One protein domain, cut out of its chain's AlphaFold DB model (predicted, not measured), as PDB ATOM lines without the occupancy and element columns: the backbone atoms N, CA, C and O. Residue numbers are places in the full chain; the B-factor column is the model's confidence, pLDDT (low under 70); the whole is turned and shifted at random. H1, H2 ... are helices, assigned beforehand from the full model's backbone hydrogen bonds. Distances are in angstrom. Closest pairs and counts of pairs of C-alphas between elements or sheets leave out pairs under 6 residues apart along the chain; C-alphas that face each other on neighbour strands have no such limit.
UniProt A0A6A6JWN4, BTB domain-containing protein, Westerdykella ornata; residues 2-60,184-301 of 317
ATOM      1  N   ASP A   2      -8.578  38.664  40.257       64.31
ATOM      2  CA  ASP A   2      -7.796  37.524  40.784       64.31
ATOM      3  C   ASP A   2      -8.168  36.159  40.197       64.31
ATOM      4  O   ASP A   2      -7.292  35.339  39.968       64.31
ATOM      5  N   ALA A   3      -9.451  35.911  39.915       65.50
ATOM      6  CA  ALA A   3      -9.890  34.669  39.282       65.50
ATOM      7  C   ALA A   3      -9.345  34.501  37.849       65.50
ATOM      8  O   ALA A   3      -8.905  33.413  37.499       65.50
ATOM      9  N   LEU A   4      -9.323  35.570  37.040       63.34
ATOM     10  CA  LEU A   4      -8.752  35.543  35.687       63.34
ATOM     11  C   LEU A   4      -7.235  35.368  35.736       63.34
ATOM     12  O   LEU A   4      -6.697  34.531  35.024       63.34
ATOM     13  N   LEU A   5      -6.546  36.095  36.617       67.56
ATOM     14  CA  LEU A   5      -5.097  35.948  36.762       67.56
ATOM     15  C   LEU A   5      -4.710  34.562  37.289       67.56
ATOM     16  O   LEU A   5      -3.744  33.986  36.803       67.56
ATOM     17  N   LYS A   6      -5.479  33.984  38.221       69.12
ATOM     18  CA  LYS A   6      -5.261  32.614  38.718       69.12
ATOM     19  C   LYS A   6      -5.444  31.550  37.639       69.12
ATOM     20  O   LYS A   6      -4.737  30.555  37.676       69.12
ATOM     21  N   LEU A   7      -6.331  31.766  36.665       59.00
ATOM     22  CA  LEU A   7      -6.466  30.843  35.535       59.00
ATOM     23  C   LEU A   7      -5.226  30.786  34.643       59.00
ATOM     24  O   LEU A   7      -4.981  29.752  34.032       59.00
ATOM     25  N   TYR A   8      -4.462  31.875  34.568       55.19
ATOM     26  CA  TYR A   8      -3.269  31.967  33.720       55.19
ATOM     27  C   TYR A   8      -1.960  31.795  34.505       55.19
ATOM     28  O   TYR A   8      -0.931  31.477  33.918       55.19
ATOM     29  N   ARG A   9      -1.989  31.949  35.834       48.81
ATOM     30  CA  ARG A   9      -0.866  31.689  36.751       48.81
ATOM     31  C   ARG A   9      -0.881  30.265  37.316       48.81
ATOM     32  O   ARG A   9      -0.642  30.082  38.503       48.81
ATOM     33  N   ASN A  10      -1.169  29.244  36.508       44.94
ATOM     34  CA  ASN A  10      -0.861  27.882  36.949       44.94
ATOM     35  C   ASN A  10       0.661  27.794  37.164       44.94
ATOM     36  O   ASN A  10       1.422  27.771  36.199       44.94
ATOM     37  N   ASP A  11       1.097  27.763  38.427       39.12
ATOM     38  CA  ASP A  11       2.500  27.743  38.888       39.12
ATOM     39  C   ASP A  11       3.281  26.464  38.481       39.12
ATOM     40  O   ASP A  11       4.325  26.142  39.044       39.12
ATOM     41  N   SER A  12       2.790  25.715  37.491       35.31
ATOM     42  CA  SER A  12       3.374  24.487  36.943       35.31
ATOM     43  C   SER A  12       3.933  24.638  35.519       35.31
ATOM     44  O   SER A  12       4.358  23.646  34.927       35.31
ATOM     45  N   VAL A  13       3.973  25.850  34.953       38.69
ATOM     46  CA  VAL A  13       4.499  26.083  33.596       38.69
ATOM     47  C   VAL A  13       6.005  26.397  33.633       38.69
ATOM     48  O   VAL A  13       6.409  27.357  34.295       38.69
ATOM     49  N   PRO A  14       6.860  25.658  32.895       30.91
ATOM     50  CA  PRO A  14       8.240  26.063  32.659       30.91
ATOM     51  C   PRO A  14       8.252  27.424  31.954       30.91
ATOM     52  O   PRO A  14       7.744  27.577  30.848       30.91
ATOM     53  N   THR A  15       8.849  28.420  32.599       35.41
ATOM     54  CA  THR A  15       8.861  29.847  32.231       35.41
ATOM     55  C   THR A  15       9.629  30.189  30.945       35.41
ATOM     56  O   THR A  15       9.892  31.360  30.673       35.41
ATOM     57  N   SER A  16      10.000  29.212  30.120       31.47
ATOM     58  CA  SER A  16      10.680  29.476  28.854       31.47
ATOM     59  C   SER A  16       9.668  29.642  27.724       31.47
ATOM     60  O   SER A  16       9.379  28.697  26.990       31.47
ATOM     61  N   LEU A  17       9.160  30.864  27.556       32.72
ATOM     62  CA  LEU A  17       8.623  31.285  26.262       32.72
ATOM     63  C   LEU A  17       9.709  31.073  25.184       32.72
ATOM     64  O   LEU A  17      10.879  31.387  25.440       32.72
ATOM     65  N   PRO A  18       9.368  30.552  23.991       30.72
ATOM     66  CA  PRO A  18      10.329  30.403  22.906       30.72
ATOM     67  C   PRO A  18      10.958  31.765  22.531       30.72
ATOM     68  O   PRO A  18      10.275  32.793  22.583       30.72
ATOM     69  N   PRO A  19      12.252  31.813  22.146       32.22
ATOM     70  CA  PRO A  19      12.995  33.059  21.908       32.22
ATOM     71  C   PRO A  19      12.370  34.024  20.888       32.22
ATOM     72  O   PRO A  19      12.681  35.212  20.914       32.22
ATOM     73  N   CYS A  20      11.473  33.542  20.024       30.83
ATOM     74  CA  CYS A  20      10.736  34.340  19.042       30.83
ATOM     75  C   CYS A  20       9.625  35.231  19.635       30.83
ATOM     76  O   CYS A  20       9.080  36.060  18.912       30.83
ATOM     77  N   LEU A  21       9.300  35.098  20.928       29.56
ATOM     78  CA  LEU A  21       8.243  35.865  21.611       29.56
ATOM     79  C   LEU A  21       8.772  36.947  22.567       29.56
ATOM     80  O   LEU A  21       8.009  37.522  23.344       29.56
ATOM     81  N   ARG A  22      10.074  37.258  22.527       33.38
ATOM     82  CA  ARG A  22      10.611  38.431  23.230       33.38
ATOM     83  C   ARG A  22      10.211  39.689  22.460       33.38
ATOM     84  O   ARG A  22      10.834  40.030  21.463       33.38
ATOM     85  N   LEU A  23       9.144  40.342  22.911       36.28
ATOM     86  CA  LEU A  23       8.704  41.628  22.379       36.28
ATOM     87  C   LEU A  23       9.719  42.716  22.748       36.28
ATOM     88  O   LEU A  23       9.977  42.967  23.927       36.28
ATOM     89  N   ASP A  24      10.273  43.369  21.728       34.66
ATOM     90  CA  ASP A  24      10.993  44.627  21.884       34.66
ATOM     91  C   ASP A  24      10.016  45.703  22.369       34.66
ATOM     92  O   ASP A  24       9.051  46.055  21.688       34.66
ATOM     93  N   ASN A  25      10.284  46.262  23.550       35.78
ATOM     94  CA  ASN A  25       9.550  47.393  24.123       35.78
ATOM     95  C   ASN A  25       9.932  48.714  23.424       35.78
ATOM     96  O   ASN A  25      10.367  49.670  24.067       35.78
ATOM     97  N   SER A  26       9.797  48.772  22.097       37.81
ATOM     98  CA  SER A  26      10.011  49.995  21.323       37.81
ATOM     99  C   SER A  26       8.781  50.897  21.418       37.81
ATOM    100  O   SER A  26       7.732  50.646  20.830       37.81
ATOM    101  N   THR A  27       8.952  51.987  22.151       43.22
ATOM    102  CA  THR A  27       8.018  53.085  22.379       43.22
ATOM    103  C   THR A  27       7.635  53.828  21.092       43.22
ATOM    104  O   THR A  27       8.304  54.771  20.672       43.22
ATOM    105  N   LYS A  28       6.497  53.474  20.485       44.41
ATOM    106  CA  LYS A  28       5.711  54.429  19.687       44.41
ATOM    107  C   LYS A  28       4.530  54.903  20.530       44.41
ATOM    108  O   LYS A  28       3.767  54.101  21.053       44.41
ATOM    109  N   HIS A  29       4.468  56.215  20.739       53.19
ATOM    110  CA  HIS A  29       3.695  56.853  21.807       53.19
ATOM    111  C   HIS A  29       2.315  57.381  21.390       53.19
ATOM    112  O   HIS A  29       1.638  57.985  22.214       53.19
ATOM    113  N   ASP A  30       1.836  57.084  20.190       59.16
ATOM    114  CA  ASP A  30       0.519  57.509  19.712       59.16
ATOM    115  C   ASP A  30      -0.263  56.306  19.204       59.16
ATOM    116  O   ASP A  30       0.345  55.400  18.632       59.16
ATOM    117  N   LEU A  31      -1.588  56.307  19.415       63.41
ATOM    118  CA  LEU A  31      -2.453  55.383  18.688       63.41
ATOM    119  C   LEU A  31      -2.191  55.605  17.191       63.41
ATOM    120  O   LEU A  31      -2.362  56.737  16.719       63.41
ATOM    121  N   SER A  32      -1.694  54.591  16.485       66.56
ATOM    122  CA  SER A  32      -1.296  54.722  15.080       66.56
ATOM    123  C   SER A  32      -2.483  55.089  14.173       66.56
ATOM    124  O   SER A  32      -3.646  54.971  14.564       66.56
ATOM    125  N   ASP A  33      -2.218  55.560  12.951       67.38
ATOM    126  CA  ASP A  33      -3.278  55.975  12.015       67.38
ATOM    127  C   ASP A  33      -4.307  54.853  11.746       67.38
ATOM    128  O   ASP A  33      -5.503  55.126  11.622       67.38
ATOM    129  N   ASP A  34      -3.876  53.588  11.756       61.44
ATOM    130  CA  ASP A  34      -4.748  52.414  11.594       61.44
ATOM    131  C   ASP A  34      -5.665  52.181  12.812       61.44
ATOM    132  O   ASP A  34      -6.815  51.743  12.689       61.44
ATOM    133  N   GLU A  35      -5.209  52.551  14.005       66.00
ATOM    134  CA  GLU A  35      -5.986  52.466  15.247       66.00
ATOM    135  C   GLU A  35      -7.088  53.523  15.277       66.00
ATOM    136  O   GLU A  35      -8.193  53.281  15.778       66.00
ATOM    137  N   SER A  36      -6.830  54.671  14.642       73.62
ATOM    138  CA  SER A  36      -7.841  55.703  14.425       73.62
ATOM    139  C   SER A  36      -9.028  55.175  13.615       73.62
ATOM    140  O   SER A  36     -10.155  55.611  13.853       73.62
ATOM    141  N   VAL A  37      -8.831  54.202  12.715       84.81
ATOM    142  CA  VAL A  37      -9.920  53.631  11.903       84.81
ATOM    143  C   VAL A  37     -10.883  52.814  12.763       84.81
ATOM    144  O   VAL A  37     -12.086  53.085  12.749       84.81
ATOM    145  N   HIS A  38     -10.378  51.856  13.547       84.00
ATOM    146  CA  HIS A  38     -11.213  51.025  14.425       84.00
ATOM    147  C   HIS A  38     -11.959  51.872  15.455       84.00
ATOM    148  O   HIS A  38     -13.173  51.730  15.626       84.00
ATOM    149  N   LEU A  39     -11.244  52.797  16.097       88.00
ATOM    150  CA  LEU A  39     -11.814  53.722  17.064       88.00
ATOM    151  C   LEU A  39     -12.909  54.591  16.436       88.00
ATOM    152  O   LEU A  39     -14.005  54.701  16.985       88.00
ATOM    153  N   LYS A  40     -12.651  55.166  15.256       88.44
ATOM    154  CA  LYS A  40     -13.632  55.973  14.527       88.44
ATOM    155  C   LYS A  40     -14.879  55.166  14.181       88.44
ATOM    156  O   LYS A  40     -15.972  55.658  14.437       88.44
ATOM    157  N   ILE A  41     -14.735  53.942  13.665       87.94
ATOM    158  CA  ILE A  41     -15.869  53.057  13.346       87.94
ATOM    159  C   ILE A  41     -16.710  52.789  14.600       87.94
ATOM    160  O   ILE A  41     -17.936  52.908  14.573       87.94
ATOM    161  N   LEU A  42     -16.065  52.469  15.724       88.00
ATOM    162  CA  LEU A  42     -16.758  52.221  16.988       88.00
ATOM    163  C   LEU A  42     -17.502  53.463  17.486       88.00
ATOM    164  O   LEU A  42     -18.662  53.353  17.885       88.00
ATOM    165  N   LEU A  43     -16.878  54.642  17.422       88.62
ATOM    166  CA  LEU A  43     -17.511  55.912  17.787       88.62
ATOM    167  C   LEU A  43     -18.670  56.260  16.845       88.62
ATOM    168  O   LEU A  43     -19.736  56.664  17.307       88.62
ATOM    169  N   GLU A  44     -18.519  56.053  15.540       88.62
ATOM    170  CA  GLU A  44     -19.599  56.238  14.568       88.62
ATOM    171  C   GLU A  44     -20.771  55.293  14.847       88.62
ATOM    172  O   GLU A  44     -21.921  55.718  14.777       88.62
ATOM    173  N   HIS A  45     -20.526  54.053  15.270       86.50
ATOM    174  CA  HIS A  45     -21.593  53.160  15.726       86.50
ATOM    175  C   HIS A  45     -22.221  53.600  17.061       86.50
ATOM    176  O   HIS A  45     -23.437  53.484  17.240       86.50
ATOM    177  N   ALA A  46     -21.431  54.125  18.002       84.94
ATOM    178  CA  ALA A  46     -21.916  54.564  19.315       84.94
ATOM    179  C   ALA A  46     -22.743  55.870  19.255       84.94
ATOM    180  O   ALA A  46     -23.714  56.050  20.015       84.94
ATOM    181  N   PHE A  47     -22.364  56.784  18.357       86.50
ATOM    182  CA  PHE A  47     -22.900  58.146  18.238       86.50
ATOM    183  C   PHE A  47     -23.699  58.403  16.953       86.50
ATOM    184  O   PHE A  47     -24.441  59.383  16.879       86.50
ATOM    185  N   GLY A  48     -23.617  57.510  15.969       79.50
ATOM    186  CA  GLY A  48     -24.326  57.609  14.699       79.50
ATOM    187  C   GLY A  48     -25.845  57.543  14.837       79.50
ATOM    188  O   GLY A  48     -26.421  56.883  15.704       79.50
ATOM    189  N   SER A  49     -26.511  58.260  13.938       60.50
ATOM    190  CA  SER A  49     -27.966  58.451  13.935       60.50
ATOM    191  C   SER A  49     -28.727  57.240  13.400       60.50
ATOM    192  O   SER A  49     -29.927  57.105  13.651       60.50
ATOM    193  N   ASP A  50     -28.039  56.366  12.665       63.16
ATOM    194  CA  ASP A  50     -28.639  55.203  12.032       63.16
ATOM    195  C   ASP A  50     -28.300  53.918  12.791       63.16
ATOM    196  O   ASP A  50     -27.442  53.127  12.410       63.16
ATOM    197  N   ARG A  51     -29.034  53.681  13.885       59.22
ATOM    198  CA  ARG A  51     -28.972  52.412  14.635       59.22
ATOM    199  C   ARG A  51     -29.363  51.184  13.795       59.22
ATOM    200  O   ARG A  51     -29.314  50.073  14.316       59.22
ATOM    201  N   ARG A  52     -29.815  51.361  12.545       56.88
ATOM    202  CA  ARG A  52     -30.225  50.257  11.664       56.88
ATOM    203  C   ARG A  52     -29.048  49.604  10.954       56.88
ATOM    204  O   ARG A  52     -29.199  48.481  10.492       56.88
ATOM    205  N   VAL A  53     -27.891  50.263  10.904       56.59
ATOM    206  CA  VAL A  53     -26.671  49.679  10.346       56.59
ATOM    207  C   VAL A  53     -25.883  49.046  11.490       56.59
ATOM    208  O   VAL A  53     -24.864  49.565  11.940       56.59
ATOM    209  N   GLN A  54     -26.388  47.923  12.009       57.50
ATOM    210  CA  GLN A  54     -25.460  46.978  12.626       57.50
ATOM    211  C   GLN A  54     -24.550  46.485  11.499       57.50
ATOM    212  O   GLN A  54     -25.081  46.131  10.438       57.50
ATOM    213  N   PRO A  55     -23.217  46.485  11.675       55.94
ATOM    214  CA  PRO A  55     -22.356  45.843  10.697       55.94
ATOM    215  C   PRO A  55     -22.882  44.413  10.526       55.94
ATOM    216  O   PRO A  55     -23.213  43.777  11.535       55.94
ATOM    217  N   PRO A  56     -23.080  43.934   9.286       51.41
ATOM    218  CA  PRO A  56     -23.603  42.601   9.067       51.41
ATOM    219  C   PRO A  56     -22.609  41.622   9.684       51.41
ATOM    220  O   PRO A  56     -21.560  41.349   9.114       51.41
ATOM    221  N   ILE A  57     -22.929  41.110  10.872       55.38
ATOM    222  CA  ILE A  57     -22.265  39.924  11.392       55.38
ATOM    223  C   ILE A  57     -22.683  38.840  10.414       55.38
ATOM    224  O   ILE A  57     -23.855  38.448  10.399       55.38
ATOM    225  N   THR A  58     -21.766  38.442   9.537       54.97
ATOM    226  CA  THR A  58     -21.988  37.385   8.557       54.97
ATOM    227  C   THR A  58     -22.415  36.154   9.338       54.97
ATOM    228  O   THR A  58     -21.619  35.524  10.028       54.97
ATOM    229  N   LYS A  59     -23.716  35.856   9.321       61.75
ATOM    230  CA  LYS A  59     -24.223  34.638   9.937       61.75
ATOM    231  C   LYS A  59     -23.907  33.521   8.953       61.75
ATOM    232  O   LYS A  59     -24.352  33.621   7.809       61.75
ATOM    233  N   PRO A  60     -23.140  32.497   9.352       65.56
ATOM    234  CA  PRO A  60     -22.920  31.357   8.481       65.56
ATOM    235  C   PRO A  60     -24.268  30.716   8.127       65.56
ATOM    236  O   PRO A  60     -25.247  30.878   8.867       65.56
ATOM    237  N   TYR A 184     -18.688  38.426  32.277       92.00
ATOM    238  CA  TYR A 184     -18.980  38.210  30.858       92.00
ATOM    239  C   TYR A 184     -17.886  38.771  29.934       92.00
ATOM    240  O   TYR A 184     -17.371  38.063  29.070       92.00
ATOM    241  N   LEU A 185     -17.489  40.034  30.143       94.44
ATOM    242  CA  LEU A 185     -16.437  40.670  29.343       94.44
ATOM    243  C   LEU A 185     -15.077  40.008  29.565       94.44
ATOM    244  O   LEU A 185     -14.383  39.714  28.598       94.44
ATOM    245  N   GLY A 186     -14.741  39.691  30.816       93.62
ATOM    246  CA  GLY A 186     -13.505  38.996  31.164       93.62
ATOM    247  C   GLY A 186     -13.364  37.640  30.469       93.62
ATOM    248  O   GLY A 186     -12.282  37.302  29.991       93.62
ATOM    249  N   PHE A 187     -14.458  36.885  30.332       95.31
ATOM    250  CA  PHE A 187     -14.446  35.634  29.570       95.31
ATOM    251  C   PHE A 187     -14.163  35.879  28.082       95.31
ATOM    252  O   PHE A 187     -13.375  35.156  27.477       95.31
ATOM    253  N   HIS A 188     -14.778  36.897  27.474       96.69
ATOM    254  CA  HIS A 188     -14.541  37.211  26.065       96.69
ATOM    255  C   HIS A 188     -13.129  37.743  25.804       96.69
ATOM    256  O   HIS A 188     -12.542  37.370  24.794       96.69
ATOM    257  N   VAL A 189     -12.545  38.512  26.727       97.00
ATOM    258  CA  VAL A 189     -11.120  38.881  26.679       97.00
ATOM    259  C   VAL A 189     -10.237  37.630  26.748       97.00
ATOM    260  O   VAL A 189      -9.307  37.495  25.961       97.00
ATOM    261  N   ALA A 190     -10.561  36.661  27.609       96.12
ATOM    262  CA  ALA A 190      -9.841  35.387  27.669       96.12
ATOM    263  C   ALA A 190      -9.948  34.581  26.362       96.12
ATOM    264  O   ALA A 190      -8.956  34.027  25.898       96.12
ATOM    265  N   MET A 191     -11.120  34.545  25.725       97.88
ATOM    266  CA  MET A 191     -11.274  33.909  24.409       97.88
ATOM    267  C   MET A 191     -10.534  34.671  23.301       97.88
ATOM    268  O   MET A 191     -10.006  34.039  22.391       97.88
ATOM    269  N   TYR A 192     -10.469  36.004  23.376       97.94
ATOM    270  CA  TYR A 192      -9.664  36.814  22.460       97.94
ATOM    271  C   TYR A 192      -8.180  36.467  22.607       97.94
ATOM    272  O   TYR A 192      -7.527  36.162  21.616       97.94
ATOM    273  N   ARG A 193      -7.675  36.404  23.847       96.81
ATOM    274  CA  ARG A 193      -6.302  35.983  24.151       96.81
ATOM    275  C   ARG A 193      -5.984  34.587  23.613       96.81
ATOM    276  O   ARG A 193      -4.958  34.403  22.971       96.81
ATOM    277  N   MET A 194      -6.877  33.624  23.830       97.06
ATOM    278  CA  MET A 194      -6.752  32.283  23.252       97.06
ATOM    279  C   MET A 194      -6.667  32.339  21.716       97.06
ATOM    280  O   MET A 194      -5.886  31.603  21.124       97.06
ATOM    281  N   GLY A 195      -7.424  33.228  21.068       97.31
ATOM    282  CA  GLY A 195      -7.319  33.476  19.629       97.31
ATOM    283  C   GLY A 195      -5.964  34.044  19.199       97.31
ATOM    284  O   GLY A 195      -5.452  33.632  18.165       97.31
ATOM    285  N   GLU A 196      -5.347  34.926  19.990       96.88
ATOM    286  CA  GLU A 196      -3.987  35.415  19.713       96.88
ATOM    287  C   GLU A 196      -2.949  34.293  19.799       96.88
ATOM    288  O   GLU A 196      -2.086  34.182  18.934       96.88
ATOM    289  N   GLU A 197      -3.026  33.473  20.850       95.75
ATOM    290  CA  GLU A 197      -2.058  32.406  21.123       95.75
ATOM    291  C   GLU A 197      -2.171  31.241  20.141       95.75
ATOM    292  O   GLU A 197      -1.160  30.646  19.785       95.75
ATOM    293  N   LEU A 198      -3.387  30.940  19.683       95.50
ATOM    294  CA  LEU A 198      -3.643  29.949  18.638       95.50
ATOM    295  C   LEU A 198      -3.505  30.523  17.222       95.50
ATOM    296  O   LEU A 198      -3.668  29.782  16.252       95.50
ATOM    297  N   GLU A 199      -3.256  31.827  17.098       96.00
ATOM    298  CA  GLU A 199      -3.232  32.555  15.829       96.00
ATOM    299  C   GLU A 199      -4.474  32.248  14.980       96.00
ATOM    300  O   GLU A 199      -4.386  31.802  13.835       96.00
ATOM    301  N   TYR A 200      -5.641  32.451  15.597       96.12
ATOM    302  CA  TYR A 200      -6.962  32.177  15.041       96.12
ATOM    303  C   TYR A 200      -7.768  33.491  14.917       96.12
ATOM    304  O   TYR A 200      -8.498  33.859  15.849       96.12
ATOM    305  N   PRO A 201      -7.651  34.221  13.788       95.12
ATOM    306  CA  PRO A 201      -8.283  35.527  13.582       95.12
ATOM    307  C   PRO A 201      -9.796  35.540  13.783       95.12
ATOM    308  O   PRO A 201     -10.325  36.423  14.456       95.12
ATOM    309  N   GLU A 202     -10.499  34.527  13.290       95.00
ATOM    310  CA  GLU A 202     -11.953  34.433  13.379       95.00
ATOM    311  C   GLU A 202     -12.420  34.296  14.835       95.00
ATOM    312  O   GLU A 202     -13.469  34.827  15.215       95.00
ATOM    313  N   LEU A 203     -11.635  33.623  15.687       96.38
ATOM    314  CA  LEU A 203     -11.936  33.532  17.114       96.38
ATOM    315  C   LEU A 203     -11.777  34.895  17.799       96.38
ATOM    316  O   LEU A 203     -12.644  35.285  18.592       96.38
ATOM    317  N   MET A 204     -10.708  35.624  17.462       96.88
ATOM    318  CA  MET A 204     -10.485  36.995  17.932       96.88
ATOM    319  C   MET A 204     -11.633  37.909  17.492       96.88
ATOM    320  O   MET A 204     -12.208  38.620  18.319       96.88
ATOM    321  N   ASP A 205     -12.044  37.831  16.225       95.56
ATOM    322  CA  ASP A 205     -13.147  38.617  15.670       95.56
ATOM    323  C   ASP A 205     -14.471  38.348  16.373       95.56
ATOM    324  O   ASP A 205     -15.205  39.282  16.711       95.56
ATOM    325  N   ILE A 206     -14.783  37.083  16.643       95.88
ATOM    326  CA  ILE A 206     -16.031  36.718  17.307       95.88
ATOM    327  C   ILE A 206     -16.016  37.111  18.785       95.88
ATOM    328  O   ILE A 206     -17.034  37.596  19.291       95.88
ATOM    329  N   ALA A 207     -14.890  36.953  19.482       97.19
ATOM    330  CA  ALA A 207     -14.743  37.426  20.856       97.19
ATOM    331  C   ALA A 207     -14.890  38.954  20.941       97.19
ATOM    332  O   ALA A 207     -15.685  39.457  21.739       97.19
ATOM    333  N   PHE A 208     -14.206  39.681  20.055       96.75
ATOM    334  CA  PHE A 208     -14.313  41.130  19.919       96.75
ATOM    335  C   PHE A 208     -15.749  41.575  19.635       96.75
ATOM    336  O   PHE A 208     -16.295  42.419  20.346       96.75
ATOM    337  N   SER A 209     -16.404  40.951  18.655       94.31
ATOM    338  CA  SER A 209     -17.781  41.272  18.270       94.31
ATOM    339  C   SER A 209     -18.765  41.095  19.428       94.31
ATOM    340  O   SER A 209     -19.651  41.930  19.607       94.31
ATOM    341  N   LYS A 210     -18.596  40.058  20.264       95.19
ATOM    342  CA  LYS A 210     -19.431  39.854  21.463       95.19
ATOM    343  C   LYS A 210     -19.223  40.955  22.506       95.19
ATOM    344  O   LYS A 210     -20.195  41.413  23.107       95.19
ATOM    345  N   MET A 211     -17.986  41.427  22.688       96.94
ATOM    346  CA  MET A 211     -17.702  42.564  23.573       96.94
ATOM    347  C   MET A 211     -18.305  43.864  23.033       96.94
ATOM    348  O   MET A 211     -18.986  44.567  23.778       96.94
ATOM    349  N   VAL A 212     -18.147  44.154  21.737       95.12
ATOM    350  CA  VAL A 212     -18.781  45.313  21.079       95.12
ATOM    351  C   VAL A 212     -20.301  45.267  21.247       95.12
ATOM    352  O   VAL A 212     -20.916  46.268  21.623       95.12
ATOM    353  N   GLU A 213     -20.920  44.105  21.026       92.19
ATOM    354  CA  GLU A 213     -22.362  43.930  21.189       92.19
ATOM    355  C   GLU A 213     -22.827  44.270  22.604       92.19
ATOM    356  O   GLU A 213     -23.802  45.007  22.778       92.19
ATOM    357  N   GLN A 214     -22.126  43.774  23.621       93.75
ATOM    358  CA  GLN A 214     -22.492  44.010  25.011       93.75
ATOM    359  C   GLN A 214     -22.245  45.460  25.452       93.75
ATOM    360  O   GLN A 214     -23.110  46.067  26.095       93.75
ATOM    361  N   ILE A 215     -21.084  46.018  25.097       94.94
ATOM    362  CA  ILE A 215     -20.626  47.320  25.587       94.94
ATOM    363  C   ILE A 215     -21.265  48.463  24.794       94.94
ATOM    364  O   ILE A 215     -21.881  49.348  25.387       94.94
ATOM    365  N   ILE A 216     -21.149  48.441  23.464       93.19
ATOM    366  CA  ILE A 216     -21.521  49.562  22.589       93.19
ATOM    367  C   ILE A 216     -23.005  49.504  22.219       93.19
ATOM    368  O   ILE A 216     -23.729  50.495  22.368       93.19
ATOM    369  N   PHE A 217     -23.481  48.343  21.756       88.56
ATOM    370  CA  PHE A 217     -24.848  48.221  21.240       88.56
ATOM    371  C   PHE A 217     -25.887  48.034  22.346       88.56
ATOM    372  O   PHE A 217     -26.900  48.737  22.361       88.56
ATOM    373  N   LYS A 218     -25.652  47.110  23.285       89.31
ATOM    374  CA  LYS A 218     -26.587  46.830  24.387       89.31
ATOM    375  C   LYS A 218     -26.433  47.789  25.561       89.31
ATOM    376  O   LYS A 218     -27.403  47.959  26.297       89.31
ATOM    377  N   ARG A 219     -25.259  48.409  25.719       92.12
ATOM    378  CA  ARG A 219     -24.938  49.353  26.803       92.12
ATOM    379  C   ARG A 219     -25.224  48.778  28.193       92.12
ATOM    380  O   ARG A 219     -25.881  49.408  29.017       92.12
ATOM    381  N   ARG A 220     -24.802  47.531  28.410       89.75
ATOM    382  CA  ARG A 220     -25.093  46.758  29.631       89.75
ATOM    383  C   ARG A 220     -23.925  46.681  30.614       89.75
ATOM    384  O   ARG A 220     -24.027  45.946  31.589       89.75
ATOM    385  N   SER A 221     -22.833  47.386  30.351       94.12
ATOM    386  CA  SER A 221     -21.652  47.374  31.210       94.12
ATOM    387  C   SER A 221     -21.837  48.309  32.399       94.12
ATOM    388  O   SER A 221     -22.410  49.391  32.285       94.12
ATOM    389  N   THR A 222     -21.340  47.893  33.553       94.62
ATOM    390  CA  THR A 222     -21.248  48.734  34.748       94.62
ATOM    391  C   THR A 222     -19.968  49.575  34.732       94.62
ATOM    392  O   THR A 222     -19.057  49.320  33.942       94.62
ATOM    393  N   THR A 223     -19.871  50.567  35.626       96.38
ATOM    394  CA  THR A 223     -18.626  51.323  35.854       96.38
ATOM    395  C   THR A 223     -17.457  50.380  36.133       96.38
ATOM    396  O   THR A 223     -16.409  50.472  35.499       96.38
ATOM    397  N   ARG A 224     -17.686  49.401  37.017       95.81
ATOM    398  CA  ARG A 224     -16.706  48.383  37.388       95.81
ATOM    399  C   ARG A 224     -16.270  47.519  36.208       95.81
ATOM    400  O   ARG A 224     -15.079  47.277  36.064       95.81
ATOM    401  N   ASP A 225     -17.199  47.089  35.352       95.06
ATOM    402  CA  ASP A 225     -16.851  46.297  34.164       95.06
ATOM    403  C   ASP A 225     -15.868  47.053  33.257       95.06
ATOM    404  O   ASP A 225     -14.914  46.465  32.752       95.06
ATOM    405  N   LEU A 226     -16.076  48.361  33.060       97.19
ATOM    406  CA  LEU A 226     -15.178  49.179  32.241       97.19
ATOM    407  C   LEU A 226     -13.837  49.455  32.934       97.19
ATOM    408  O   LEU A 226     -12.815  49.433  32.255       97.19
ATOM    409  N   MET A 227     -13.804  49.636  34.259       97.25
ATOM    410  CA  MET A 227     -12.537  49.714  35.006       97.25
ATOM    411  C   MET A 227     -11.719  48.425  34.859       97.25
ATOM    412  O   MET A 227     -10.523  48.478  34.586       97.25
ATOM    413  N   GLU A 228     -12.363  47.263  35.003       95.06
ATOM    414  CA  GLU A 228     -11.702  45.964  34.852       95.06
ATOM    415  C   GLU A 228     -11.175  45.769  33.421       95.06
ATOM    416  O   GLU A 228     -10.087  45.228  33.241       95.06
ATOM    417  N   MET A 229     -11.889  46.265  32.405       96.88
ATOM    418  CA  MET A 229     -11.398  46.270  31.024       96.88
ATOM    419  C   MET A 229     -10.184  47.189  30.827       96.88
ATOM    420  O   MET A 229      -9.246  46.792  30.138       96.88
ATOM    421  N   VAL A 230     -10.166  48.386  31.431       97.31
ATOM    422  CA  VAL A 230      -8.978  49.262  31.404       97.31
ATOM    423  C   VAL A 230      -7.782  48.546  32.025       97.31
ATOM    424  O   VAL A 230      -6.706  48.532  31.430       97.31
ATOM    425  N   ASP A 231      -7.969  47.913  33.183       95.38
ATOM    426  CA  ASP A 231      -6.900  47.192  33.874       95.38
ATOM    427  C   ASP A 231      -6.373  46.015  33.035       95.38
ATOM    428  O   ASP A 231      -5.166  45.901  32.823       95.38
ATOM    429  N   LEU A 232      -7.266  45.195  32.462       94.56
ATOM    430  CA  LEU A 232      -6.896  44.071  31.590       94.56
ATOM    431  C   LEU A 232      -6.105  44.512  30.352       94.56
ATOM    432  O   LEU A 232      -5.133  43.850  29.988       94.56
ATOM    433  N   VAL A 233      -6.516  45.604  29.706       95.69
ATOM    434  CA  VAL A 233      -5.935  46.043  28.429       95.69
ATOM    435  C   VAL A 233      -4.663  46.869  28.633       95.69
ATOM    436  O   VAL A 233      -3.651  46.600  27.993       95.69
ATOM    437  N   TYR A 234      -4.672  47.846  29.541       94.50
ATOM    438  CA  TYR A 234      -3.588  48.828  29.652       94.50
ATOM    439  C   TYR A 234      -2.562  48.510  30.737       94.50
ATOM    440  O   TYR A 234      -1.374  48.770  30.541       94.50
ATOM    441  N   ASN A 235      -3.001  47.987  31.883       92.88
ATOM    442  CA  ASN A 235      -2.122  47.763  33.030       92.88
ATOM    443  C   ASN A 235      -1.525  46.352  32.998       92.88
ATOM    444  O   ASN A 235      -0.309  46.178  32.941       92.88
ATOM    445  N   LEU A 236      -2.392  45.339  32.962       90.25
ATOM    446  CA  LEU A 236      -1.999  43.933  32.945       90.25
ATOM    447  C   LEU A 236      -1.513  43.471  31.572       90.25
ATOM    448  O   LEU A 236      -0.803  42.469  31.506       90.25
ATOM    449  N   LYS A 237      -1.902  44.177  30.498       91.12
ATOM    450  CA  LYS A 237      -1.622  43.803  29.100       91.12
ATOM    451  C   LYS A 237      -1.907  42.323  28.854       91.12
ATOM    452  O   LYS A 237      -1.068  41.560  28.384       91.12
ATOM    453  N   PHE A 238      -3.101  41.914  29.269       91.94
ATOM    454  CA  PHE A 238      -3.510  40.517  29.283       91.94
ATOM    455  C   PHE A 238      -3.583  39.915  27.869       91.94
ATOM    456  O   PHE A 238      -3.337  38.726  27.687       91.94
ATOM    457  N   CYS A 239      -3.884  40.747  26.871       95.38
ATOM    458  CA  CYS A 239      -3.753  40.442  25.448       95.38
ATOM    459  C   CYS A 239      -2.542  41.180  24.864       95.38
ATOM    460  O   CYS A 239      -2.166  42.242  25.361       95.38
ATOM    461  N   ASN A 240      -1.960  40.638  23.790       95.19
ATOM    462  CA  ASN A 240      -0.932  41.340  23.022       95.19
ATOM    463  C   ASN A 240      -1.529  42.572  22.330       95.19
ATOM    464  O   ASN A 240      -0.833  43.571  22.189       95.19
ATOM    465  N   ASP A 241      -2.787  42.456  21.888       93.62
ATOM    466  CA  ASP A 241      -3.591  43.471  21.206       93.62
ATOM    467  C   ASP A 241      -2.790  44.188  20.113       93.62
ATOM    468  O   ASP A 241      -2.699  45.411  20.088       93.62
ATOM    469  N   LYS A 242      -2.158  43.408  19.220       91.31
ATOM    470  CA  LYS A 242      -1.188  43.915  18.227       91.31
ATOM    471  C   LYS A 242      -1.737  45.058  17.367       91.31
ATOM    472  O   LYS A 242      -0.980  45.952  17.007       91.31
ATOM    473  N   ASP A 243      -3.039  45.027  17.090       88.19
ATOM    474  CA  ASP A 243      -3.743  46.009  16.260       88.19
ATOM    475  C   ASP A 243      -4.531  47.035  17.106       88.19
ATOM    476  O   ASP A 243      -5.371  47.766  16.581       88.19
ATOM    477  N   ASN A 244      -4.314  47.046  18.430       92.00
ATOM    478  CA  ASN A 244      -4.961  47.909  19.424       92.00
ATOM    479  C   ASN A 244      -6.502  47.931  19.332       92.00
ATOM    480  O   ASN A 244      -7.163  48.938  19.615       92.00
ATOM    481  N   ARG A 245      -7.113  46.807  18.934       94.38
ATOM    482  CA  ARG A 245      -8.571  46.685  18.784       94.38
ATOM    483  C   ARG A 245      -9.252  46.746  20.143       94.38
ATOM    484  O   ARG A 245     -10.277  47.421  20.276       94.38
ATOM    485  N   LEU A 246      -8.702  46.068  21.152       96.62
ATOM    486  CA  LEU A 246      -9.248  46.103  22.509       96.62
ATOM    487  C   LEU A 246      -9.052  47.484  23.136       96.62
ATOM    488  O   LEU A 246     -10.003  48.015  23.709       96.62
ATOM    489  N   ALA A 247      -7.880  48.097  22.960       96.12
ATOM    490  CA  ALA A 247      -7.610  49.465  23.397       96.12
ATOM    491  C   ALA A 247      -8.623  50.465  22.811       96.12
ATOM    492  O   ALA A 247      -9.250  51.221  23.563       96.12
ATOM    493  N   ALA A 248      -8.867  50.401  21.495       95.19
ATOM    494  CA  ALA A 248      -9.863  51.226  20.814       95.19
ATOM    495  C   ALA A 248     -11.290  50.980  21.337       95.19
ATOM    496  O   ALA A 248     -12.043  51.933  21.545       95.19
ATOM    497  N   LEU A 249     -11.666  49.721  21.597       96.50
ATOM    498  CA  LEU A 249     -12.966  49.378  22.180       96.50
ATOM    499  C   LEU A 249     -13.153  49.964  23.577       96.50
ATOM    500  O   LEU A 249     -14.203  50.545  23.849       96.50
ATOM    501  N   VAL A 250     -12.156  49.832  24.452       97.44
ATOM    502  CA  VAL A 250     -12.226  50.355  25.822       97.44
ATOM    503  C   VAL A 250     -12.375  51.874  25.812       97.44
ATOM    504  O   VAL A 250     -13.258  52.404  26.483       97.44
ATOM    505  N   VAL A 251     -11.587  52.579  24.998       97.44
ATOM    506  CA  VAL A 251     -11.675  54.042  24.903       97.44
ATOM    507  C   VAL A 251     -13.012  54.486  24.301       97.44
ATOM    508  O   VAL A 251     -13.687  55.343  24.874       97.44
ATOM    509  N   ALA A 252     -13.459  53.868  23.200       96.25
ATOM    510  CA  ALA A 252     -14.763  54.164  22.602       96.25
ATOM    511  C   ALA A 252     -15.918  53.935  23.588       96.25
ATOM    512  O   ALA A 252     -16.876  54.712  23.631       96.25
ATOM    513  N   ALA A 253     -15.827  52.868  24.386       97.19
ATOM    514  CA  ALA A 253     -16.796  52.553  25.418       97.19
ATOM    515  C   ALA A 253     -16.839  53.628  26.500       97.19
ATOM    516  O   ALA A 253     -17.918  54.121  26.810       97.19
ATOM    517  N   VAL A 254     -15.696  54.038  27.044       97.88
ATOM    518  CA  VAL A 254     -15.661  55.058  28.101       97.88
ATOM    519  C   VAL A 254     -16.241  56.378  27.597       97.88
ATOM    520  O   VAL A 254     -17.137  56.919  28.239       97.88
ATOM    521  N   VAL A 255     -15.860  56.822  26.395       96.81
ATOM    522  CA  VAL A 255     -16.430  58.029  25.772       96.81
ATOM    523  C   VAL A 255     -17.948  57.901  25.582       96.81
ATOM    524  O   VAL A 255     -18.699  58.841  25.850       96.81
ATOM    525  N   LEU A 256     -18.441  56.735  25.146       95.31
ATOM    526  CA  LEU A 256     -19.878  56.475  25.037       95.31
ATOM    527  C   LEU A 256     -20.587  56.603  26.394       95.31
ATOM    528  O   LEU A 256     -21.657  57.217  26.468       95.31
ATOM    529  N   TYR A 257     -20.036  55.991  27.441       96.75
ATOM    530  CA  TYR A 257     -20.680  55.942  28.751       96.75
ATOM    531  C   TYR A 257     -20.629  57.293  29.458       96.75
ATOM    532  O   TYR A 257     -21.682  57.750  29.894       96.75
ATOM    533  N   GLU A 258     -19.479  57.967  29.462       95.69
ATOM    534  CA  GLU A 258     -19.299  59.348  29.937       95.69
ATOM    535  C   GLU A 258     -20.380  60.277  29.366       95.69
ATOM    536  O   GLU A 258     -20.994  61.059  30.088       95.69
ATOM    537  N   ARG A 259     -20.663  60.166  28.062       92.81
ATOM    538  CA  ARG A 259     -21.553  61.101  27.361       92.81
ATOM    539  C   ARG A 259     -23.031  60.730  27.404       92.81
ATOM    540  O   ARG A 259     -23.868  61.615  27.234       92.81
ATOM    541  N   LYS A 260     -23.375  59.444  27.537       91.25
ATOM    542  CA  LYS A 260     -24.761  58.972  27.334       91.25
ATOM    543  C   LYS A 260     -25.342  58.105  28.435       91.25
ATOM    544  O   LYS A 260     -26.546  57.852  28.387       91.25
ATOM    545  N   VAL A 261     -24.521  57.560  29.326       93.56
ATOM    546  CA  VAL A 261     -24.963  56.490  30.233       93.56
ATOM    547  C   VAL A 261     -24.690  56.841  31.686       93.56
ATOM    548  O   VAL A 261     -25.589  56.700  32.512       93.56
ATOM    549  N   TRP A 262     -23.481  57.286  32.006       97.06
ATOM    550  CA  TRP A 262     -23.079  57.541  33.377       97.06
ATOM    551  C   TRP A 262     -23.671  58.827  33.938       97.06
ATOM    552  O   TRP A 262     -23.818  59.846  33.265       97.06
ATOM    553  N   THR A 263     -23.984  58.762  35.226       96.75
ATOM    554  CA  THR A 263     -24.180  59.939  36.067       96.75
ATOM    555  C   THR A 263     -22.830  60.557  36.430       96.75
ATOM    556  O   THR A 263     -21.796  59.893  36.365       96.75
ATOM    557  N   GLN A 264     -22.838  61.804  36.907       96.88
ATOM    558  CA  GLN A 264     -21.610  62.458  37.372       96.88
ATOM    559  C   GLN A 264     -20.902  61.661  38.480       96.88
ATOM    560  O   GLN A 264     -19.679  61.590  38.493       96.88
ATOM    561  N   ALA A 265     -21.657  61.033  39.390       97.69
ATOM    562  CA  ALA A 265     -21.086  60.215  40.459       97.69
ATOM    563  C   ALA A 265     -20.343  58.984  39.911       97.69
ATOM    564  O   ALA A 265     -19.244  58.688  40.363       97.69
ATOM    565  N   GLN A 266     -20.909  58.308  38.906       97.94
ATOM    566  CA  GLN A 266     -20.267  57.161  38.254       97.94
ATOM    567  C   GLN A 266     -19.040  57.563  37.433       97.94
ATOM    568  O   GLN A 266     -18.081  56.802  37.371       97.94
ATOM    569  N   LEU A 267     -19.058  58.747  36.813       97.56
ATOM    570  CA  LEU A 267     -17.894  59.282  36.110       97.56
ATOM    571  C   LEU A 267     -16.742  59.570  37.081       97.56
ATOM    572  O   LEU A 267     -15.622  59.147  36.821       97.56
ATOM    573  N   ILE A 268     -17.026  60.218  38.215       97.88
ATOM    574  CA  ILE A 268     -16.022  60.471  39.262       97.88
ATOM    575  C   ILE A 268     -15.462  59.148  39.794       97.88
ATOM    576  O   ILE A 268     -14.247  58.990  39.863       97.88
ATOM    577  N   GLU A 269     -16.337  58.184  40.104       97.88
ATOM    578  CA  GLU A 269     -15.932  56.836  40.521       97.88
ATOM    579  C   GLU A 269     -14.981  56.212  39.488       97.88
ATOM    580  O   GLU A 269     -13.906  55.733  39.851       97.88
ATOM    581  N   PHE A 270     -15.341  56.258  38.198       98.19
ATOM    582  CA  PHE A 270     -14.511  55.758  37.104       98.19
ATOM    583  C   PHE A 270     -13.135  56.425  37.059       98.19
ATOM    584  O   PHE A 270     -12.120  55.731  37.105       98.19
ATOM    585  N   GLU A 271     -13.104  57.757  36.997       97.81
ATOM    586  CA  GLU A 271     -11.877  58.552  36.916       97.81
ATOM    587  C   GLU A 271     -10.942  58.281  38.094       97.81
ATOM    588  O   GLU A 271      -9.737  58.132  37.895       97.81
ATOM    589  N   GLU A 272     -11.471  58.188  39.314       97.56
ATOM    590  CA  GLU A 272     -10.686  57.846  40.502       97.56
ATOM    591  C   GLU A 272     -10.083  56.441  40.400       97.56
ATOM    592  O   GLU A 272      -8.904  56.261  40.712       97.56
ATOM    593  N   GLY A 273     -10.854  55.467  39.904       96.69
ATOM    594  CA  GLY A 273     -10.406  54.082  39.759       96.69
ATOM    595  C   GLY A 273      -9.320  53.875  38.699       96.69
ATOM    596  O   GLY A 273      -8.499  52.972  38.850       96.69
ATOM    597  N   VAL A 274      -9.275  54.704  37.649       97.50
ATOM    598  CA  VAL A 274      -8.334  54.529  36.522       97.50
ATOM    599  C   VAL A 274      -7.247  55.601  36.431       97.50
ATOM    600  O   VAL A 274      -6.372  55.500  35.574       97.50
ATOM    601  N   ARG A 275      -7.230  56.597  37.329       96.00
ATOM    602  CA  ARG A 275      -6.277  57.729  37.295       96.00
ATOM    603  C   ARG A 275      -4.807  57.306  37.236       96.00
ATOM    604  O   ARG A 275      -3.992  57.990  36.622       96.00
ATOM    605  N   ALA A 276      -4.461  56.192  37.879       95.25
ATOM    606  CA  ALA A 276      -3.100  55.653  37.886       95.25
ATOM    607  C   ALA A 276      -2.684  55.019  36.542       95.25
ATOM    608  O   ALA A 276      -1.496  54.803  36.308       95.25
ATOM    609  N   VAL A 277      -3.629  54.751  35.636       96.62
ATOM    610  CA  VAL A 277      -3.376  54.143  34.326       96.62
ATOM    611  C   VAL A 277      -3.113  55.247  33.298       96.62
ATOM    612  O   VAL A 277      -3.924  55.523  32.417       96.62
ATOM    613  N   SER A 278      -1.959  55.914  33.416       94.88
ATOM    614  CA  SER A 278      -1.651  57.139  32.657       94.88
ATOM    615  C   SER A 278      -1.793  56.983  31.142       94.88
ATOM    616  O   SER A 278      -2.236  57.915  30.476       94.88
ATOM    617  N   ARG A 279      -1.455  55.810  30.586       93.06
ATOM    618  CA  ARG A 279      -1.593  55.567  29.143       93.06
ATOM    619  C   ARG A 279      -3.049  55.636  28.688       93.06
ATOM    620  O   ARG A 279      -3.338  56.316  27.712       93.06
ATOM    621  N   PHE A 280      -3.944  54.981  29.421       96.50
ATOM    622  CA  PHE A 280      -5.373  55.015  29.130       96.50
ATOM    623  C   PHE A 280      -5.920  56.448  29.196       96.50
ATOM    624  O   PHE A 280      -6.644  56.860  28.295       96.50
ATOM    625  N   MET A 281      -5.525  57.224  30.214       96.69
ATOM    626  CA  MET A 281      -5.954  58.622  30.352       96.69
ATOM    627  C   MET A 281      -5.555  59.467  29.134       96.69
ATOM    628  O   MET A 281      -6.381  60.197  28.596       96.69
ATOM    629  N   VAL A 282      -4.320  59.305  28.643       94.69
ATOM    630  CA  VAL A 282      -3.842  59.997  27.432       94.69
ATOM    631  C   VAL A 282      -4.651  59.596  26.197       94.69
ATOM    632  O   VAL A 282      -5.056  60.463  25.423       94.69
ATOM    633  N   ASP A 283      -4.911  58.302  26.005       95.00
ATOM    634  CA  ASP A 283      -5.659  57.812  24.842       95.00
ATOM    635  C   ASP A 283      -7.134  58.260  24.885       95.00
ATOM    636  O   ASP A 283      -7.705  58.626  23.850       95.00
ATOM    637  N   TRP A 284      -7.732  58.328  26.079       96.25
ATOM    638  CA  TRP A 284      -9.071  58.880  26.294       96.25
ATOM    639  C   TRP A 284      -9.133  60.378  25.957       96.25
ATOM    640  O   TRP A 284      -9.941  60.773  25.110       96.25
ATOM    641  N   ASP A 285      -8.232  61.196  26.510       95.19
ATOM    642  CA  ASP A 285      -8.169  62.640  26.241       95.19
ATOM    643  C   ASP A 285      -7.927  62.939  24.754       95.19
ATOM    644  O   ASP A 285      -8.592  63.788  24.143       95.19
ATOM    645  N   ASN A 286      -6.992  62.213  24.136       92.81
ATOM    646  CA  ASN A 286      -6.701  62.334  22.712       92.81
ATOM    647  C   ASN A 286      -7.927  61.996  21.863       92.81
ATOM    648  O   ASN A 286      -8.219  62.705  20.898       92.81
ATOM    649  N   THR A 287      -8.672  60.956  22.233       93.19
ATOM    650  CA  THR A 287      -9.879  60.543  21.513       93.19
ATOM    651  C   THR A 287     -10.960  61.612  21.564       93.19
ATOM    652  O   THR A 287     -11.511  61.977  20.519       93.19
ATOM    653  N   VAL A 288     -11.234  62.160  22.751       93.25
ATOM    654  CA  VAL A 288     -12.225  63.233  22.934       93.25
ATOM    655  C   VAL A 288     -11.865  64.452  22.084       93.25
ATOM    656  O   VAL A 288     -12.736  65.048  21.442       93.25
ATOM    657  N   ASN A 289     -10.579  64.802  22.019       92.31
ATOM    658  CA  ASN A 289     -10.109  65.942  21.239       92.31
ATOM    659  C   ASN A 289     -10.127  65.692  19.724       92.31
ATOM    660  O   ASN A 289     -10.661  66.519  18.982       92.31
ATOM    661  N   ARG A 290      -9.590  64.559  19.254       90.12
ATOM    662  CA  ARG A 290      -9.485  64.227  17.820       90.12
ATOM    663  C   ARG A 290     -10.853  63.991  17.177       90.12
ATOM    664  O   ARG A 290     -11.083  64.416  16.048       90.12
ATOM    665  N   HIS A 291     -11.786  63.364  17.897       90.81
ATOM    666  CA  HIS A 291     -13.101  62.992  17.364       90.81
ATOM    667  C   HIS A 291     -14.234  63.928  17.803       90.81
ATOM    668  O   HIS A 291     -15.408  63.591  17.634       90.81
ATOM    669  N   ARG A 292     -13.908  65.135  18.287       90.81
ATOM    670  CA  ARG A 292     -14.871  66.145  18.760       90.81
ATOM    671  C   ARG A 292     -16.053  66.355  17.807       90.81
ATOM    672  O   ARG A 292     -17.194  66.368  18.249       90.81
ATOM    673  N   GLN A 293     -15.806  66.411  16.495       88.06
ATOM    674  CA  GLN A 293     -16.869  66.582  15.494       88.06
ATOM    675  C   GLN A 293     -17.903  65.443  15.498       88.06
ATOM    676  O   GLN A 293     -19.090  65.697  15.303       88.06
ATOM    677  N   ILE A 294     -17.477  64.189  15.699       87.31
ATOM    678  CA  ILE A 294     -18.388  63.034  15.786       87.31
ATOM    679  C   ILE A 294     -19.233  63.151  17.059       87.31
ATOM    680  O   ILE A 294     -20.442  62.927  17.015       87.31
ATOM    681  N   LEU A 295     -18.604  63.564  18.162       88.69
ATOM    682  CA  LEU A 295     -19.241  63.706  19.472       88.69
ATOM    683  C   LEU A 295     -20.235  64.888  19.524       88.69
ATOM    684  O   LEU A 295     -21.281  64.786  20.162       88.69
ATOM    685  N   GLU A 296     -19.957  65.995  18.828       87.25
ATOM    686  CA  GLU A 296     -20.794  67.210  18.820       87.25
ATOM    687  C   GLU A 296     -21.988  67.142  17.854       87.25
ATOM    688  O   GLU A 296     -23.029  67.758  18.108       87.25
ATOM    689  N   ARG A 297     -21.893  66.367  16.761       81.12
ATOM    690  CA  ARG A 297     -22.983  66.208  15.772       81.12
ATOM    691  C   ARG A 297     -24.302  65.751  16.395       81.12
ATOM    692  O   ARG A 297     -25.367  66.075  15.879       81.12
ATOM    693  N   GLU A 298     -24.256  65.035  17.510       69.31
ATOM    694  CA  GLU A 298     -25.458  64.576  18.203       69.31
ATOM    695  C   GLU A 298     -26.160  65.689  18.996       69.31
ATOM    696  O   GLU A 298     -27.387  65.715  19.035       69.31
ATOM    697  N   GLN A 299     -25.419  66.647  19.565       64.88
ATOM    698  CA  GLN A 299     -26.009  67.736  20.360       64.88
ATOM    699  C   GLN A 299     -26.865  68.678  19.503       64.88
ATOM    700  O   GLN A 299     -27.864  69.225  19.970       64.88
ATOM    701  N   THR A 300     -26.498  68.841  18.230       63.19
ATOM    702  CA  THR A 300     -27.224  69.701  17.280       63.19
ATOM    703  C   THR A 300     -28.493  69.050  16.728       63.19
ATOM    704  O   THR A 300     -29.432  69.751  16.346       63.19
ATOM    705  N   MET A 301     -28.592  67.717  16.764       59.44
ATOM    706  CA  MET A 301     -29.831  66.994  16.481       59.44
ATOM    707  C   MET A 301     -30.693  66.912  17.739       59.44
ATOM    708  O   MET A 301     -30.968  65.832  18.263       59.44
TER     709      MET A 301
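What this domain is: This is residues 2 to 60 and 184 to 301 of the 317 residues of the protein "BTB domain-containing protein" of Westerdykella ornata (UniProt A0A6A6JWN4). The longest helix, H4, stands in an up-and-down bundle of six helices, H2 to H7, each running against the one before it in the chain, with H6 in the middle. H8 packs across H6, H9 packs beside the last part of H2, and the loop of residues 9 to 22 sticks out between H1 and the rest. The printed part has 177 residues with nine named helices, H1 to H9 in chain order, and no named strand; the class is all helix. It is compact, with a radius of gyration of the C-alphas of 16.9 A and spans of 58 by 43 by 31 A.

Where its parts are: H4, residues 201 to 217, is 22.2 A long and begins at C-alpha 201 (-8.283, 35.527, 13.582). H3 is residues 184 to 197, 20.4 A; H6 is residues 245 to 260, 22.0 A; H2 is residues 33 to 47, 20.7 A. H5 is residues 223 to 235, H7 264 to 274 and H8 278 to 290. H1, residues 2 to 8, begins at C-alpha 2 (-7.796, 37.524, 40.784); H9, residues 292 to 300, ends at C-alpha 300 (-27.224, 69.701, 17.280).

How they stand to each other: H4 and H3 touch as a helical hairpin, opposite ways at a shallow tilt of 22 degrees; their closest C-alphas, Tyr 192 and Met 204, are 4.6 A apart. H4 touches H6 at Ile 216 and Ala 253, C-alphas 6.3 A apart, the same way at 6 degrees. H6 touches H2, with the closest C-alphas, Leu 39 and Ala 248, 4.9 A apart. H6 and H5 form a second helical hairpin, closest at C-alphas 247 and 233, 6.3 A. H5 touches H7, closest at C-alphas 223 and 270, 6.2 A. Residues 251 to 255 of H6 touch H8 at a steep tilt of 65 degrees, closest at C-alphas 251 and 284, 5.7 A. Residues 43 to 47 of H2 touch H9, closest at C-alphas 47 and 295, 6.8 A. H1 is close to but not clearly touching H3, with C-alphas 4 and 186 7.4 A apart. Every O i to N i+4 pair is within hydrogen-bond range in H3, H5, H6, H7 and H8; the counts are 2 of 3 in H1, 9 of 11 in H2, 12 of 13 in H4 and 2 of 5 in H9, where O i to N i+3 gives 2 of 6.

The domain as a whole: The C-alphas farthest apart, Pro 14 and Thr 300, are 58.3 A apart. Residues 61 to 183 are not printed, and C-alphas 60 and 184 are 23.7 A apart across the cut. The link H1 to H2 is long, 24 residues. Mean pLDDT of the printed part is 81.8; residues 2 to 35, 49 to 60 and 298 to 301 are under 70.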